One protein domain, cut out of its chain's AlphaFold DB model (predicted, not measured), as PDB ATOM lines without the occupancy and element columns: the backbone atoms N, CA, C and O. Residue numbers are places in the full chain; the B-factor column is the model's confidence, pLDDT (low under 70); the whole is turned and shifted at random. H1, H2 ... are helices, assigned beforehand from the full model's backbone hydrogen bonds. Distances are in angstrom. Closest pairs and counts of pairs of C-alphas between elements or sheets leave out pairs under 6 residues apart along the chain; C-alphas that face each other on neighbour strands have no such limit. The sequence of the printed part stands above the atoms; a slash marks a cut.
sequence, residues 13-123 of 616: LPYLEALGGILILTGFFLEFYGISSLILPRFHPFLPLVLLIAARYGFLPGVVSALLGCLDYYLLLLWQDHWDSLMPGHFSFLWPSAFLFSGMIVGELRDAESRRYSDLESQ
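AT A GLANCE: This is residues 13 to 123 of the 616 residues of an uncharacterized protein of Leptospirillum ferrooxidans (strain C2-3) (UniProt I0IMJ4). Four helices, H1, H3, H4 and H6, run side by side in an up-and-down bundle, each against the one before it, with H3 and H4 between H1 and H6. The longest, H6, sticks out of one end with residues 115 to 123, and the short H2 and H5 lie towards the other end. The 111 printed residues hold six named helices, H1 to H6 in order, and no named strand: all helix. The whole is only just loose, close to compact, with a radius of gyration of the C-alphas of 16.0 A and spans of 58 by 31 by 20 A.

HOW THE PARTS SIT: Start at H6, residues 94 to 123; it touches H4, residues 59 to 79, opposite ways at a shallow 14 degrees, closest at C-alphas 107 and 59, 3.7 A. With residues 98 to 110 alone H6 touches H3, residues 46 to 57, closest at C-alphas 107 and 54, 4.5 A. H3 and H4 form a helical hairpin, C-alphas 54 and 62 being closest at 3.8 A. H1, residues 13 to 33, touches H4, closest at C-alphas 18 and 65, 5.5 A, and is apart from H6. H2, residues 36 to 39, touches H4, closest at C-alphas 39 and 77, 7.0 A. H5, residues 83 to 86, is close to H4 but not clearly touching, with C-alphas 83 and 77 closest at 7.8 A. Every O i to N i+4 pair is within hydrogen-bond range in H1, H3, H4 and H6; H2 and H5 are too short for one.

IN THESE COORDINATES: Find C-alpha 94 at (6.953, 2.189, 10.034); from there H6 runs 42.8 A to C-alpha 123 at (16.550, -31.153, 35.070). H4 is 30.2 A long, H1 29.3 A and H3 16.3 A; H1 begins at C-alpha 13, (-7.460, -21.174, 19.022).

THE WHOLE: The C-alphas of Asp 81 and Gln 123 are the farthest apart, 58.0 A. The printed part has no cut and no long link. Look for pLDDT under 70 at residues 34 to 42 and 80 to 92.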
ATOM      1  N   LEU A  13      -6.858 -22.209  18.167       83.12
ATOM      2  CA  LEU A  13      -7.460 -21.174  19.022       83.12
ATOM      3  C   LEU A  13      -6.707 -19.826  18.991       83.12
ATOM      4  O   LEU A  13      -7.375 -18.803  18.844       83.12
ATOM      5  N   PRO A  14      -5.356 -19.784  19.041       82.69
ATOM      6  CA  PRO A  14      -4.619 -18.515  19.031       82.69
ATOM      7  C   PRO A  14      -4.861 -17.692  17.760       82.69
ATOM      8  O   PRO A  14      -4.919 -16.466  17.810       82.69
ATOM      9  N   TYR A  15      -5.041 -18.362  16.619       87.12
ATOM     10  CA  TYR A  15      -5.266 -17.698  15.335       87.12
ATOM     11  C   TYR A  15      -6.684 -17.141  15.212       87.12
ATOM     12  O   TYR A  15      -6.870 -16.078  14.628       87.12
ATOM     13  N   LEU A  16      -7.680 -17.823  15.789       86.19
ATOM     14  CA  LEU A  16      -9.044 -17.293  15.840       86.19
ATOM     15  C   LEU A  16      -9.170 -16.124  16.815       86.19
ATOM     16  O   LEU A  16      -9.877 -15.171  16.507       86.19
ATOM     17  N   GLU A  17      -8.477 -16.164  17.956       85.94
ATOM     18  CA  GLU A  17      -8.414 -15.020  18.872       85.94
ATOM     19  C   GLU A  17      -7.718 -13.818  18.220       85.94
ATOM     20  O   GLU A  17      -8.188 -12.692  18.367       85.94
ATOM     21  N   ALA A  18      -6.657 -14.052  17.439       85.94
ATOM     22  CA  ALA A  18      -5.993 -13.007  16.663       85.94
ATOM     23  C   ALA A  18      -6.924 -12.372  15.626       85.94
ATOM     24  O   ALA A  18      -7.090 -11.155  15.599       85.94
ATOM     25  N   LEU A  19      -7.565 -13.201  14.804       87.44
ATOM     26  CA  LEU A  19      -8.466 -12.748  13.751       87.44
ATOM     27  C   LEU A  19      -9.708 -12.053  14.328       87.44
ATOM     28  O   LEU A  19     -10.077 -10.976  13.871       87.44
ATOM     29  N   GLY A  20     -10.314 -12.623  15.371       87.31
ATOM     30  CA  GLY A  20     -11.449 -12.020  16.067       87.31
ATOM     31  C   GLY A  20     -11.086 -10.699  16.744       87.31
ATOM     32  O   GLY A  20     -11.835  -9.733  16.628       87.31
ATOM     33  N   GLY A  21      -9.923 -10.622  17.396       85.25
ATOM     34  CA  GLY A  21      -9.437  -9.398  18.031       85.25
ATOM     35  C   GLY A  21      -9.201  -8.265  17.032       85.25
ATOM     36  O   GLY A  21      -9.591  -7.131  17.306       85.25
ATOM     37  N   ILE A  22      -8.621  -8.575  15.866       85.81
ATOM     38  CA  ILE A  22      -8.415  -7.595  14.791       85.81
ATOM     39  C   ILE A  22      -9.772  -7.117  14.268       85.81
ATOM     40  O   ILE A  22     -10.029  -5.922  14.297       85.81
ATOM     41  N   LEU A  23     -10.688  -8.026  13.910       86.25
ATOM     42  CA  LEU A  23     -12.012  -7.659  13.389       86.25
ATOM     43  C   LEU A  23     -12.843  -6.820  14.371       86.25
ATOM     44  O   LEU A  23     -13.500  -5.865  13.958       86.25
ATOM     45  N   ILE A  24     -12.812  -7.154  15.666       87.56
ATOM     46  CA  ILE A  24     -13.523  -6.396  16.707       87.56
ATOM     47  C   ILE A  24     -12.929  -4.994  16.848       87.56
ATOM     48  O   ILE A  24     -13.685  -4.024  16.922       87.56
ATOM     49  N   LEU A  25     -11.598  -4.863  16.869       84.19
ATOM     50  CA  LEU A  25     -10.945  -3.556  16.947       84.19
ATOM     51  C   LEU A  25     -11.221  -2.722  15.697       84.19
ATOM     52  O   LEU A  25     -11.581  -1.555  15.826       84.19
ATOM     53  N   THR A  26     -11.112  -3.310  14.508       83.25
ATOM     54  CA  THR A  26     -11.398  -2.624  13.246       83.25
ATOM     55  C   THR A  26     -12.845  -2.136  13.222       83.25
ATOM     56  O   THR A  26     -13.074  -0.946  13.029       83.25
ATOM     57  N   GLY A  27     -13.824  -2.989  13.545       83.56
ATOM     58  CA  GLY A  27     -15.236  -2.595  13.623       83.56
ATOM     59  C   GLY A  27     -15.518  -1.508  14.669       83.56
ATOM     60  O   GLY A  27     -16.222  -0.543  14.381       83.56
ATOM     61  N   PHE A  28     -14.927  -1.615  15.861       84.88
ATOM     62  CA  PHE A  28     -15.085  -0.621  16.926       84.88
ATOM     63  C   PHE A  28     -14.532   0.755  16.526       84.88
ATOM     64  O   PHE A  28     -15.194   1.773  16.715       84.88
ATOM     65  N   PHE A  29     -13.332   0.812  15.947       80.69
ATOM     66  CA  PHE A  29     -12.731   2.083  15.543       80.69
ATOM     67  C   PHE A  29     -13.436   2.713  14.334       80.69
ATOM     68  O   PHE A  29     -13.559   3.938  14.287       80.69
ATOM     69  N   LEU A  30     -13.943   1.899  13.403       80.00
ATOM     70  CA  LEU A  30     -14.752   2.369  12.276       80.00
ATOM     71  C   LEU A  30     -16.047   3.046  12.742       80.00
ATOM     72  O   LEU A  30     -16.356   4.134  12.259       80.00
ATOM     73  N   GLU A  31     -16.756   2.440  13.697       81.69
ATOM     74  CA  GLU A  31     -18.051   2.929  14.191       81.69
ATOM     75  C   GLU A  31     -17.916   4.181  15.075       81.69
ATOM     76  O   GLU A  31     -18.690   5.127  14.945       81.69
ATOM     77  N   PHE A  32     -16.923   4.217  15.974       75.69
ATOM     78  CA  PHE A  32     -16.827   5.269  16.997       75.69
ATOM     79  C   PHE A  32     -15.909   6.446  16.633       75.69
ATOM     80  O   PHE A  32     -16.136   7.556  17.114       75.69
ATOM     81  N   TYR A  33     -14.867   6.230  15.823       71.00
ATOM     82  CA  TYR A  33     -13.806   7.226  15.587       71.00
ATOM     83  C   TYR A  33     -13.559   7.539  14.104       71.00
ATOM     84  O   TYR A  33     -12.810   8.466  13.788       71.00
ATOM     85  N   GLY A  34     -14.208   6.803  13.197       68.69
ATOM     86  CA  GLY A  34     -14.039   6.936  11.757       68.69
ATOM     87  C   GLY A  34     -12.703   6.384  11.242       68.69
ATOM     88  O   GLY A  34     -11.706   6.267  11.958       68.69
ATOM     89  N   ILE A  35     -12.673   6.060   9.947       66.75
ATOM     90  CA  ILE A  35     -11.558   5.354   9.288       66.75
ATOM     91  C   ILE A  35     -10.217   6.113   9.401       66.75
ATOM     92  O   ILE A  35      -9.160   5.497   9.545       66.75
ATOM     93  N   SER A  36     -10.243   7.451   9.415       64.38
ATOM     94  CA  SER A  36      -9.034   8.290   9.482       64.38
ATOM     95  C   SER A  36      -8.199   8.063  10.750       64.38
ATOM     96  O   SER A  36      -6.989   8.291  10.737       64.38
ATOM     97  N   SER A  37      -8.814   7.574  11.834       64.12
ATOM     98  CA  SER A  37      -8.115   7.264  13.087       64.12
ATOM     99  C   SER A  37      -7.214   6.024  12.996       64.12
ATOM    100  O   SER A  37      -6.343   5.860  13.850       64.12
ATOM    101  N   LEU A  38      -7.409   5.148  12.004       65.69
ATOM    102  CA  LEU A  38      -6.637   3.910  11.828       65.69
ATOM    103  C   LEU A  38      -5.477   4.064  10.832       65.69
ATOM    104  O   LEU A  38      -4.500   3.329  10.917       65.69
ATOM    105  N   ILE A  39      -5.536   5.050   9.930       62.72
ATOM    106  CA  ILE A  39      -4.560   5.207   8.837       62.72
ATOM    107  C   ILE A  39      -3.323   6.022   9.256       62.72
ATOM    108  O   ILE A  39      -2.198   5.651   8.913       62.72
ATOM    109  N   LEU A  40      -3.512   7.098  10.034       63.44
ATOM    110  CA  LEU A  40      -2.443   7.979  10.544       63.44
ATOM    111  C   LEU A  40      -2.456   8.145  12.084       63.44
ATOM    112  O   LEU A  40      -2.381   9.269  12.593       63.44
ATOM    113  N   PRO A  41      -2.551   7.065  12.881       65.00
ATOM    114  CA  PRO A  41      -2.495   7.190  14.327       65.00
ATOM    115  C   PRO A  41      -1.074   7.531  14.797       65.00
ATOM    116  O   PRO A  41      -0.083   7.049  14.251       65.00
ATOM    117  N   ARG A  42      -0.960   8.294  15.894       67.62
ATOM    118  CA  ARG A  42       0.309   8.395  16.648       67.62
ATOM    119  C   ARG A  42       0.691   7.061  17.304       67.62
ATOM    120  O   ARG A  42       1.864   6.827  17.569       67.62
ATOM    121  N   PHE A  43      -0.298   6.204  17.568       76.25
ATOM    122  CA  PHE A  43      -0.138   4.875  18.150       76.25
ATOM    123  C   PHE A  43      -1.200   3.927  17.586       76.25
ATOM    124  O   PHE A  43      -2.392   4.139  17.808       76.25
ATOM    125  N   HIS A  44      -0.789   2.906  16.833       80.38
ATOM    126  CA  HIS A  44      -1.743   2.046  16.139       80.38
ATOM    127  C   HIS A  44      -2.387   1.013  17.088       80.38
ATOM    128  O   HIS A  44      -1.664   0.254  17.741       80.38
ATOM    129  N   PRO A  45      -3.731   0.897  17.132       83.12
ATOM    130  CA  PRO A  45      -4.440   0.021  18.076       83.12
ATOM    131  C   PRO A  45      -4.208  -1.487  17.881       83.12
ATOM    132  O   PRO A  45      -4.510  -2.264  18.782       83.12
ATOM    133  N   PHE A  46      -3.639  -1.920  16.751       85.44
ATOM    134  CA  PHE A  46      -3.292  -3.324  16.517       85.44
ATOM    135  C   PHE A  46      -2.000  -3.729  17.231       85.44
ATOM    136  O   PHE A  46      -1.810  -4.907  17.522       85.44
ATOM    137  N   LEU A  47      -1.131  -2.773  17.580       85.62
ATOM    138  CA  LEU A  47       0.148  -3.064  18.228       85.62
ATOM    139  C   LEU A  47      -0.029  -3.709  19.618       85.62
ATOM    140  O   LEU A  47       0.576  -4.756  19.850       85.62
ATOM    141  N   PRO A  48      -0.888  -3.192  20.525       88.56
ATOM    142  CA  PRO A  48      -1.198  -3.873  21.785       88.56
ATOM    143  C   PRO A  48      -1.760  -5.283  21.600       88.56
ATOM    144  O   PRO A  48      -1.436  -6.169  22.386       88.56
ATOM    145  N   LEU A  49      -2.586  -5.501  20.573       88.25
ATOM    146  CA  LEU A  49      -3.188  -6.807  20.310       88.25
ATOM    147  C   LEU A  49      -2.128  -7.827  19.875       88.25
ATOM    148  O   LEU A  49      -2.049  -8.908  20.455       88.25
ATOM    149  N   VAL A  50      -1.287  -7.464  18.901       88.62
ATOM    150  CA  VAL A  50      -0.170  -8.298  18.420       88.62
ATOM    151  C   VAL A  50       0.776  -8.641  19.569       88.62
ATOM    152  O   VAL A  50       1.151  -9.799  19.740       88.62
ATOM    153  N   LEU A  51       1.104  -7.659  20.411       89.75
ATOM    154  CA  LEU A  51       1.929  -7.865  21.600       89.75
ATOM    155  C   LEU A  51       1.291  -8.829  22.605       89.75
ATOM    156  O   LEU A  51       1.984  -9.692  23.137       89.75
ATOM    157  N   LEU A  52      -0.013  -8.711  22.864       90.25
ATOM    158  CA  LEU A  52      -0.723  -9.559  23.826       90.25
ATOM    159  C   LEU A  52      -0.770 -11.017  23.351       90.25
ATOM    160  O   LEU A  52      -0.532 -11.936  24.136       90.25
ATOM    161  N   ILE A  53      -1.009 -11.232  22.055       89.19
ATOM    162  CA  ILE A  53      -1.015 -12.567  21.442       89.19
ATOM    163  C   ILE A  53       0.399 -13.154  21.441       89.19
ATOM    164  O   ILE A  53       0.566 -14.300  21.858       89.19
ATOM    165  N   ALA A  54       1.414 -12.380  21.044       90.75
ATOM    166  CA  ALA A  54       2.810 -12.819  21.049       90.75
ATOM    167  C   ALA A  54       3.298 -13.175  22.465       90.75
ATOM    168  O   ALA A  54       3.883 -14.236  22.675       90.75
ATOM    169  N   ALA A  55       2.988 -12.339  23.460       88.06
ATOM    170  CA  ALA A  55       3.362 -12.571  24.854       88.06
ATOM    171  C   ALA A  55       2.664 -13.796  25.464       88.06
ATOM    172  O   ALA A  55       3.231 -14.473  26.322       88.06
ATOM    173  N   ARG A  56       1.430 -14.097  25.043       89.44
ATOM    174  CA  ARG A  56       0.655 -15.222  25.580       89.44
ATOM    175  C   ARG A  56       0.976 -16.545  24.893       89.44
ATOM    176  O   ARG A  56       1.143 -17.549  25.584       89.44
ATOM    177  N   TYR A  57       1.028 -16.545  23.562       85.38
ATOM    178  CA  TYR A  57       1.027 -17.757  22.741       85.38
ATOM    179  C   TYR A  57       2.356 -18.051  22.026       85.38
ATOM    180  O   TYR A  57       2.477 -19.133  21.456       85.38
ATOM    181  N   GLY A  58       3.342 -17.147  22.068       87.75
ATOM    182  CA  GLY A  58       4.690 -17.382  21.533       87.75
ATOM    183  C   GLY A  58       4.934 -16.813  20.132       87.75
ATOM    184  O   GLY A  58       4.168 -15.983  19.630       87.75
ATOM    185  N   PHE A  59       6.017 -17.257  19.489       89.94
ATOM    186  CA  PHE A  59       6.528 -16.693  18.235       89.94
ATOM    187  C   PHE A  59       5.563 -16.841  17.056       89.94
ATOM    188  O   PHE A  59       5.197 -15.847  16.425       89.94
ATOM    189  N   LEU A  60       5.124 -18.070  16.755       88.19
ATOM    190  CA  LEU A  60       4.320 -18.348  15.556       88.19
ATOM    191  C   LEU A  60       2.979 -17.583  15.564       88.19
ATOM    192  O   LEU A  60       2.672 -16.916  14.573       88.19
ATOM    193  N   PRO A  61       2.190 -17.602  16.660       88.94
ATOM    194  CA  PRO A  61       0.945 -16.836  16.737       88.94
ATOM    195  C   PRO A  61       1.176 -15.319  16.746       88.94
ATOM    196  O   PRO A  61       0.384 -14.584  16.157       88.94
ATOM    197  N   GLY A  62       2.279 -14.850  17.342       89.38
ATOM    198  CA  GLY A  62       2.696 -13.447  17.294       89.38
ATOM    199  C   GLY A  62       2.950 -12.965  15.865       89.38
ATOM    200  O   GLY A  62       2.362 -11.969  15.441       89.38
ATOM    201  N   VAL A  63       3.731 -13.714  15.081       91.06
ATOM    202  CA  VAL A  63       4.016 -13.401  13.669       91.06
ATOM    203  C   VAL A  63       2.748 -13.442  12.816       91.06
ATOM    204  O   VAL A  63       2.517 -12.531  12.023       91.06
ATOM    205  N   VAL A  64       1.887 -14.449  12.992       91.50
ATOM    206  CA  VAL A  64       0.632 -14.536  12.226       91.50
ATOM    207  C   VAL A  64      -0.314 -13.384  12.574       91.50
ATOM    208  O   VAL A  64      -0.900 -12.796  11.670       91.50
ATOM    209  N   SER A  65      -0.422 -12.996  13.848       90.88
ATOM    210  CA  SER A  65      -1.220 -11.826  14.241       90.88
ATOM    211  C   SER A  65      -0.666 -10.516  13.668       90.88
ATOM    212  O   SER A  65      -1.440  -9.676  13.213       90.88
ATOM    213  N   ALA A  66       0.662 -10.368  13.598       90.81
ATOM    214  CA  ALA A  66       1.315  -9.222  12.973       90.81
ATOM    215  C   ALA A  66       1.053  -9.160  11.460       90.81
ATOM    216  O   ALA A  66       0.778  -8.086  10.929       90.81
ATOM    217  N   LEU A  67       1.094 -10.305  10.769       92.12
ATOM    218  CA  LEU A  67       0.768 -10.400   9.344       92.12
ATOM    219  C   LEU A  67      -0.704 -10.089   9.072       92.12
ATOM    220  O   LEU A  67      -0.998  -9.380   8.115       92.12
ATOM    221  N   LEU A  68      -1.620 -10.568   9.917       90.00
ATOM    222  CA  LEU A  68      -3.044 -10.246   9.803       90.00
ATOM    223  C   LEU A  68      -3.311  -8.757  10.055       90.00
ATOM    224  O   LEU A  68      -4.055  -8.150   9.295       90.00
ATOM    225  N   GLY A  69      -2.670  -8.149  11.058       86.50
ATOM    226  CA  GLY A  69      -2.787  -6.708  11.313       86.50
ATOM    227  C   GLY A  69      -2.187  -5.858  10.189       86.50
ATOM    228  O   GLY A  69      -2.721  -4.808   9.846       86.50
ATOM    229  N   CYS A  70      -1.105  -6.335   9.570       87.94
ATOM    230  CA  CYS A  70      -0.498  -5.732   8.386       87.94
ATOM    231  C   CYS A  70      -1.423  -5.825   7.160       87.94
ATOM    232  O   CYS A  70      -1.625  -4.839   6.453       87.94
ATOM    233  N   LEU A  71      -2.028  -6.995   6.939       88.50
ATOM    234  CA  LEU A  71      -2.989  -7.221   5.862       88.50
ATOM    235  C   LEU A  71      -4.233  -6.340   6.026       88.50
ATOM    236  O   LEU A  71      -4.654  -5.716   5.056       88.50
ATOM    237  N   ASP A  72      -4.785  -6.254   7.239       85.06
ATOM    238  CA  ASP A  72      -5.945  -5.409   7.542       85.06
ATOM    239  C   ASP A  72      -5.620  -3.920   7.344       85.06
ATOM    240  O   ASP A  72      -6.378  -3.198   6.703       85.06
ATOM    241  N   TYR A  73      -4.434  -3.474   7.777       83.56
ATOM    242  CA  TYR A  73      -3.951  -2.112   7.530       83.56
ATOM    243  C   TYR A  73      -3.875  -1.774   6.032       83.56
ATOM    244  O   TYR A  73      -4.362  -0.724   5.607       83.56
ATOM    245  N   TYR A  74      -3.320  -2.669   5.207       83.00
ATOM    246  CA  TYR A  74      -3.283  -2.467   3.755       83.00
ATOM    247  C   TYR A  74      -4.670  -2.526   3.106       83.00
ATOM    248  O   TYR A  74      -4.929  -1.779   2.164       83.00
ATOM    249  N   LEU A  75      -5.576  -3.365   3.610       83.12
ATOM    250  CA  LEU A  75      -6.952  -3.442   3.120       83.12
ATOM    251  C   LEU A  75      -7.717  -2.142   3.410       83.12
ATOM    252  O   LEU A  75      -8.412  -1.633   2.531       83.12
ATOM    253  N   LEU A  76      -7.524  -1.552   4.593       78.00
ATOM    254  CA  LEU A  76      -8.080  -0.245   4.953       78.00
ATOM    255  C   LEU A  76      -7.529   0.888   4.068       78.00
ATOM    256  O   LEU A  76      -8.294   1.756   3.648       78.00
ATOM    257  N   LEU A  77      -6.230   0.858   3.737       75.19
ATOM    258  CA  LEU A  77      -5.613   1.803   2.795       75.19
ATOM    259  C   LEU A  77      -6.203   1.688   1.378       75.19
ATOM    260  O   LEU A  77      -6.439   2.710   0.732       75.19
ATOM    261  N   LEU A  78      -6.468   0.462   0.910       77.69
ATOM    262  CA  LEU A  78      -7.076   0.201  -0.401       77.69
ATOM    263  C   LEU A  78      -8.549   0.620  -0.462       77.69
ATOM    264  O   LEU A  78      -8.984   1.139  -1.485       77.69
ATOM    265  N   TRP A  79      -9.318   0.426   0.614       77.75
ATOM    266  CA  TRP A  79     -10.735   0.809   0.653       77.75
ATOM    267  C   TRP A  79     -10.907   2.329   0.490       77.75
ATOM    268  O   TRP A  79     -11.814   2.780  -0.202       77.75
ATOM    269  N   GLN A  80     -10.027   3.146   1.070       68.94
ATOM    270  CA  GLN A  80     -10.146   4.607   1.000       68.94
ATOM    271  C   GLN A  80      -9.529   5.268  -0.247       68.94
ATOM    272  O   GLN A  80      -9.310   6.479  -0.222       68.94
ATOM    273  N   ASP A  81      -9.222   4.523  -1.313       61.81
ATOM    274  CA  ASP A  81      -8.637   5.067  -2.554       61.81
ATOM    275  C   ASP A  81      -7.336   5.883  -2.346       61.81
ATOM    276  O   ASP A  81      -6.957   6.713  -3.170       61.81
ATOM    277  N   HIS A  82      -6.576   5.618  -1.275       61.56
ATOM    278  CA  HIS A  82      -5.275   6.255  -1.021       61.56
ATOM    279  C   HIS A  82      -4.143   5.592  -1.835       61.56
ATOM    280  O   HIS A  82      -3.082   5.263  -1.297       61.56
ATOM    281  N   TRP A  83      -4.342   5.398  -3.143       56.66
ATOM    282  CA  TRP A  83      -3.360   4.785  -4.054       56.66
ATOM    283  C   TRP A  83      -1.993   5.488  -4.031       56.66
ATOM    284  O   TRP A  83      -0.955   4.832  -4.118       56.66
ATOM    285  N   ASP A  84      -1.978   6.806  -3.819       57.81
ATOM    286  CA  ASP A  84      -0.753   7.613  -3.758       57.81
ATOM    287  C   ASP A  84       0.152   7.260  -2.564       57.81
ATOM    288  O   ASP A  84       1.369   7.432  -2.624       57.81
ATOM    289  N   SER A  85      -0.411   6.705  -1.485       57.78
ATOM    290  CA  SER A  85       0.344   6.292  -0.290       57.78
ATOM    291  C   SER A  85       1.110   4.973  -0.466       57.78
ATOM    292  O   SER A  85       2.028   4.681   0.301       57.78
ATOM    293  N   LEU A  86       0.773   4.195  -1.502       58.12
ATOM    294  CA  LEU A  86       1.477   2.977  -1.919       58.12
ATOM    295  C   LEU A  86       2.616   3.263  -2.916       58.12
ATOM    296  O   LEU A  86       3.387   2.357  -3.238       58.12
ATOM    297  N   MET A  87       2.754   4.508  -3.389       56.06
ATOM    298  CA  MET A  87       3.835   4.907  -4.291       56.06
ATOM    299  C   MET A  87       5.174   5.050  -3.539       56.06
ATOM    300  O   MET A  87       5.189   5.514  -2.395       56.06
ATOM    301  N   PRO A  88       6.324   4.733  -4.171       54.66
ATOM    302  CA  PRO A  88       7.636   4.657  -3.507       54.66
ATOM    303  C   PRO A  88       8.112   5.920  -2.758       54.66
ATOM    304  O   PRO A  88       9.076   5.839  -2.004       54.66
ATOM    305  N   GLY A  89       7.470   7.080  -2.952       54.19
ATOM    306  CA  GLY A  89       7.815   8.351  -2.299       54.19
ATOM    307  C   GLY A  89       7.094   8.649  -0.974       54.19
ATOM    308  O   GLY A  89       7.578   9.482  -0.210       54.19
ATOM    309  N   HIS A  90       5.973   7.980  -0.674       58.12
ATOM    310  CA  HIS A  90       5.141   8.249   0.517       58.12
ATOM    311  C   HIS A  90       4.814   6.996   1.346       58.12
ATOM    312  O   HIS A  90       4.072   7.068   2.327       58.12
ATOM    313  N   PHE A  91       5.400   5.854   0.983       62.34
ATOM    314  CA  PHE A  91       5.162   4.575   1.639       62.34
ATOM    315  C   PHE A  91       5.761   4.535   3.051       62.34
ATOM    316  O   PHE A  91       6.978   4.466   3.239       62.34
ATOM    317  N   SER A  92       4.901   4.560   4.071       66.81
ATOM    318  CA  SER A  92       5.328   4.444   5.466       66.81
ATOM    319  C   SER A  92       5.517   2.977   5.850       66.81
ATOM    320  O   SER A  92       4.568   2.267   6.180       66.81
ATOM    321  N   PHE A  93       6.770   2.519   5.856       75.19
ATOM    322  CA  PHE A  93       7.122   1.172   6.322       75.19
ATOM    323  C   PHE A  93       7.049   1.025   7.854       75.19
ATOM    324  O   PHE A  93       7.215  -0.072   8.386       75.19
ATOM    325  N   LEU A  94       6.811   2.123   8.581       80.81
ATOM    326  CA  LEU A  94       6.953   2.189  10.034       80.81
ATOM    327  C   LEU A  94       6.003   1.231  10.768       80.81
ATOM    328  O   LEU A  94       6.453   0.478  11.623       80.81
ATOM    329  N   TRP A  95       4.710   1.222  10.436       82.94
ATOM    330  CA  TRP A  95       3.718   0.417  11.164       82.94
ATOM    331  C   TRP A  95       3.749  -1.078  10.812       82.94
ATOM    332  O   TRP A  95       3.811  -1.885  11.743       82.94
ATOM    333  N   PRO A  96       3.806  -1.482   9.526       85.31
ATOM    334  CA  PRO A  96       4.001  -2.884   9.150       85.31
ATOM    335  C   PRO A  96       5.254  -3.502   9.775       85.31
ATOM    336  O   PRO A  96       5.202  -4.605  10.320       85.31
ATOM    337  N   SER A  97       6.375  -2.772   9.755       87.31
ATOM    338  CA  SER A  97       7.606  -3.232  10.400       87.31
ATOM    339  C   SER A  97       7.475  -3.261  11.920       87.31
ATOM    340  O   SER A  97       7.888  -4.242  12.531       87.31
ATOM    341  N   ALA A  98       6.842  -2.261  12.541       86.88
ATOM    342  CA  ALA A  98       6.609  -2.249  13.982       86.88
ATOM    343  C   ALA A  98       5.770  -3.448  14.448       86.88
ATOM    344  O   ALA A  98       6.133  -4.070  15.445       86.88
ATOM    345  N   PHE A  99       4.699  -3.828  13.741       88.88
ATOM    346  CA  PHE A  99       3.919  -5.028  14.078       88.88
ATOM    347  C   PHE A  99       4.749  -6.299  13.941       88.88
ATOM    348  O   PHE A  99       4.758  -7.127  14.850       88.88
ATOM    349  N   LEU A 100       5.476  -6.435  12.830       90.50
ATOM    350  CA  LEU A 100       6.279  -7.620  12.562       90.50
ATOM    351  C   LEU A 100       7.393  -7.781  13.605       90.50
ATOM    352  O   LEU A 100       7.496  -8.830  14.234       90.50
ATOM    353  N   PHE A 101       8.189  -6.733  13.841       92.00
ATOM    354  CA  PHE A 101       9.296  -6.777  14.796       92.00
ATOM    355  C   PHE A 101       8.809  -6.936  16.235       92.00
ATOM    356  O   PHE A 101       9.402  -7.711  16.980       92.00
ATOM    357  N   SER A 102       7.728  -6.261  16.636       88.75
ATOM    358  CA  SER A 102       7.194  -6.398  17.997       88.75
ATOM    359  C   SER A 102       6.623  -7.794  18.257       88.75
ATOM    360  O   SER A 102       6.963  -8.401  19.272       88.75
ATOM    361  N   GLY A 103       5.842  -8.346  17.323       89.69
ATOM    362  CA  GLY A 103       5.330  -9.714  17.416       89.69
ATOM    363  C   GLY A 103       6.448 -10.759  17.419       89.69
ATOM    364  O   GLY A 103       6.405 -11.706  18.200       89.69
ATOM    365  N   MET A 104       7.485 -10.550  16.603       92.12
ATOM    366  CA  MET A 104       8.632 -11.452  16.495       92.12
ATOM    367  C   MET A 104       9.516 -11.430  17.752       92.12
ATOM    368  O   MET A 104       9.815 -12.484  18.303       92.12
ATOM    369  N   ILE A 105       9.910 -10.245  18.231       93.12
ATOM    370  CA  ILE A 105      10.807 -10.094  19.392       93.12
ATOM    371  C   ILE A 105      10.131 -10.594  20.669       93.12
ATOM    372  O   ILE A 105      10.732 -11.349  21.431       93.12
ATOM    373  N   VAL A 106       8.880 -10.192  20.908       92.19
ATOM    374  CA  VAL A 106       8.153 -10.587  22.123       92.19
ATOM    375  C   VAL A 106       7.769 -12.062  22.078       92.19
ATOM    376  O   VAL A 106       7.858 -12.745  23.097       92.19
ATOM    377  N   GLY A 107       7.411 -12.571  20.899       90.50
ATOM    378  CA  GLY A 107       7.144 -13.990  20.699       90.50
ATOM    379  C   GLY A 107       8.380 -14.865  20.933       90.50
ATOM    380  O   GLY A 107       8.287 -15.864  21.641       90.50
ATOM    381  N   GLU A 108       9.552 -14.464  20.425       91.62
ATOM    382  CA  GLU A 108      10.812 -15.189  20.654       91.62
ATOM    383  C   GLU A 108      11.227 -15.149  22.128       91.62
ATOM    384  O   GLU A 108      11.656 -16.161  22.678       91.62
ATOM    385  N   LEU A 109      11.054 -14.006  22.802       91.31
ATOM    386  CA  LEU A 109      11.333 -13.891  24.234       91.31
ATOM    387  C   LEU A 109      10.454 -14.849  25.048       91.31
ATOM    388  O   LEU A 109      10.952 -15.542  25.939       91.31
ATOM    389  N   ARG A 110       9.161 -14.934  24.713       89.50
ATOM    390  CA  ARG A 110       8.221 -15.854  25.356       89.50
ATOM    391  C   ARG A 110       8.609 -17.314  25.129       89.50
ATOM    392  O   ARG A 110       8.596 -18.104  26.076       89.50
ATOM    393  N   ASP A 111       8.983 -17.670  23.906       88.31
ATOM    394  CA  ASP A 111       9.412 -19.030  23.577       88.31
ATOM    395  C   ASP A 111      10.750 -19.378  24.243       88.31
ATOM    396  O   ASP A 111      10.931 -20.507  24.702       88.31
ATOM    397  N   ALA A 112      11.673 -18.420  24.362       86.69
ATOM    398  CA  ALA A 112      12.937 -18.594  25.073       86.69
ATOM    399  C   ALA A 112      12.724 -18.827  26.578       86.69
ATOM    400  O   ALA A 112      13.365 -19.705  27.160       86.69
ATOM    401  N   GLU A 113      11.803 -18.094  27.210       85.12
ATOM    402  CA  GLU A 113      11.405 -18.356  28.597       85.12
ATOM    403  C   GLU A 113      10.768 -19.735  28.747       85.12
ATOM    404  O   GLU A 113      11.170 -20.499  29.623       85.12
ATOM    405  N   SER A 114       9.819 -20.085  27.875       85.19
ATOM    406  CA  SER A 114       9.139 -21.384  27.907       85.19
ATOM    407  C   SER A 114      10.131 -22.551  27.805       85.19
ATOM    408  O   SER A 114      10.059 -23.503  28.587       85.19
ATOM    409  N   ARG A 115      11.135 -22.440  26.922       84.94
ATOM    410  CA  ARG A 115      12.227 -23.423  26.810       84.94
ATOM    411  C   ARG A 115      13.040 -23.528  28.094       84.94
ATOM    412  O   ARG A 115      13.229 -24.633  28.586       84.94
ATOM    413  N   ARG A 116      13.452 -22.401  28.688       86.19
ATOM    414  CA  ARG A 116      14.190 -22.404  29.964       86.19
ATOM    415  C   ARG A 116      13.398 -23.068  31.084       86.19
ATOM    416  O   ARG A 116      13.973 -23.843  31.840       86.19
ATOM    417  N   TYR A 117      12.100 -22.788  31.185       85.69
ATOM    418  CA  TYR A 117      11.238 -23.440  32.170       85.69
ATOM    419  C   TYR A 117      11.142 -24.950  31.931       85.69
ATOM    420  O   TYR A 117      11.279 -25.716  32.881       85.69
ATOM    421  N   SER A 118      10.970 -25.383  30.680       83.38
ATOM    422  CA  SER A 118      10.905 -26.807  30.331       83.38
ATOM    423  C   SER A 118      12.229 -27.540  30.580       83.38
ATOM    424  O   SER A 118      12.231 -28.665  31.090       83.38
ATOM    425  N   ASP A 119      13.359 -26.895  30.290       88.56
ATOM    426  CA  ASP A 119      14.692 -27.424  30.577       88.56
ATOM    427  C   ASP A 119      14.918 -27.555  32.087       88.56
ATOM    428  O   ASP A 119      15.396 -28.591  32.553       88.56
ATOM    429  N   LEU A 120      14.523 -26.541  32.865       89.31
ATOM    430  CA  LEU A 120      14.643 -26.550  34.322       89.31
ATOM    431  C   LEU A 120      13.745 -27.620  34.957       89.31
ATOM    432  O   LEU A 120      14.182 -28.340  35.852       89.31
ATOM    433  N   GLU A 121      12.515 -27.782  34.465       88.19
ATOM    434  CA  GLU A 121      11.607 -28.850  34.893       88.19
ATOM    435  C   GLU A 121      12.178 -30.233  34.551       88.19
ATOM    436  O   GLU A 121      12.178 -31.134  35.390       88.19
ATOM    437  N   SER A 122      12.745 -30.394  33.354       85.62
ATOM    438  CA  SER A 122      13.389 -31.640  32.933       85.62
ATOM    439  C   SER A 122      14.608 -31.978  33.793       85.62
ATOM    440  O   SER A 122      14.796 -33.139  34.161       85.62
ATOM    441  N   GLN A 123      15.430 -30.985  34.140       88.88
ATOM    442  CA  GLN A 123      16.550 -31.153  35.070       88.88
ATOM    443  C   GLN A 123      16.057 -31.530  36.466       88.88
ATOM    444  O   GLN A 123      16.557 -32.489  37.045       88.88
TER     445      GLN A 123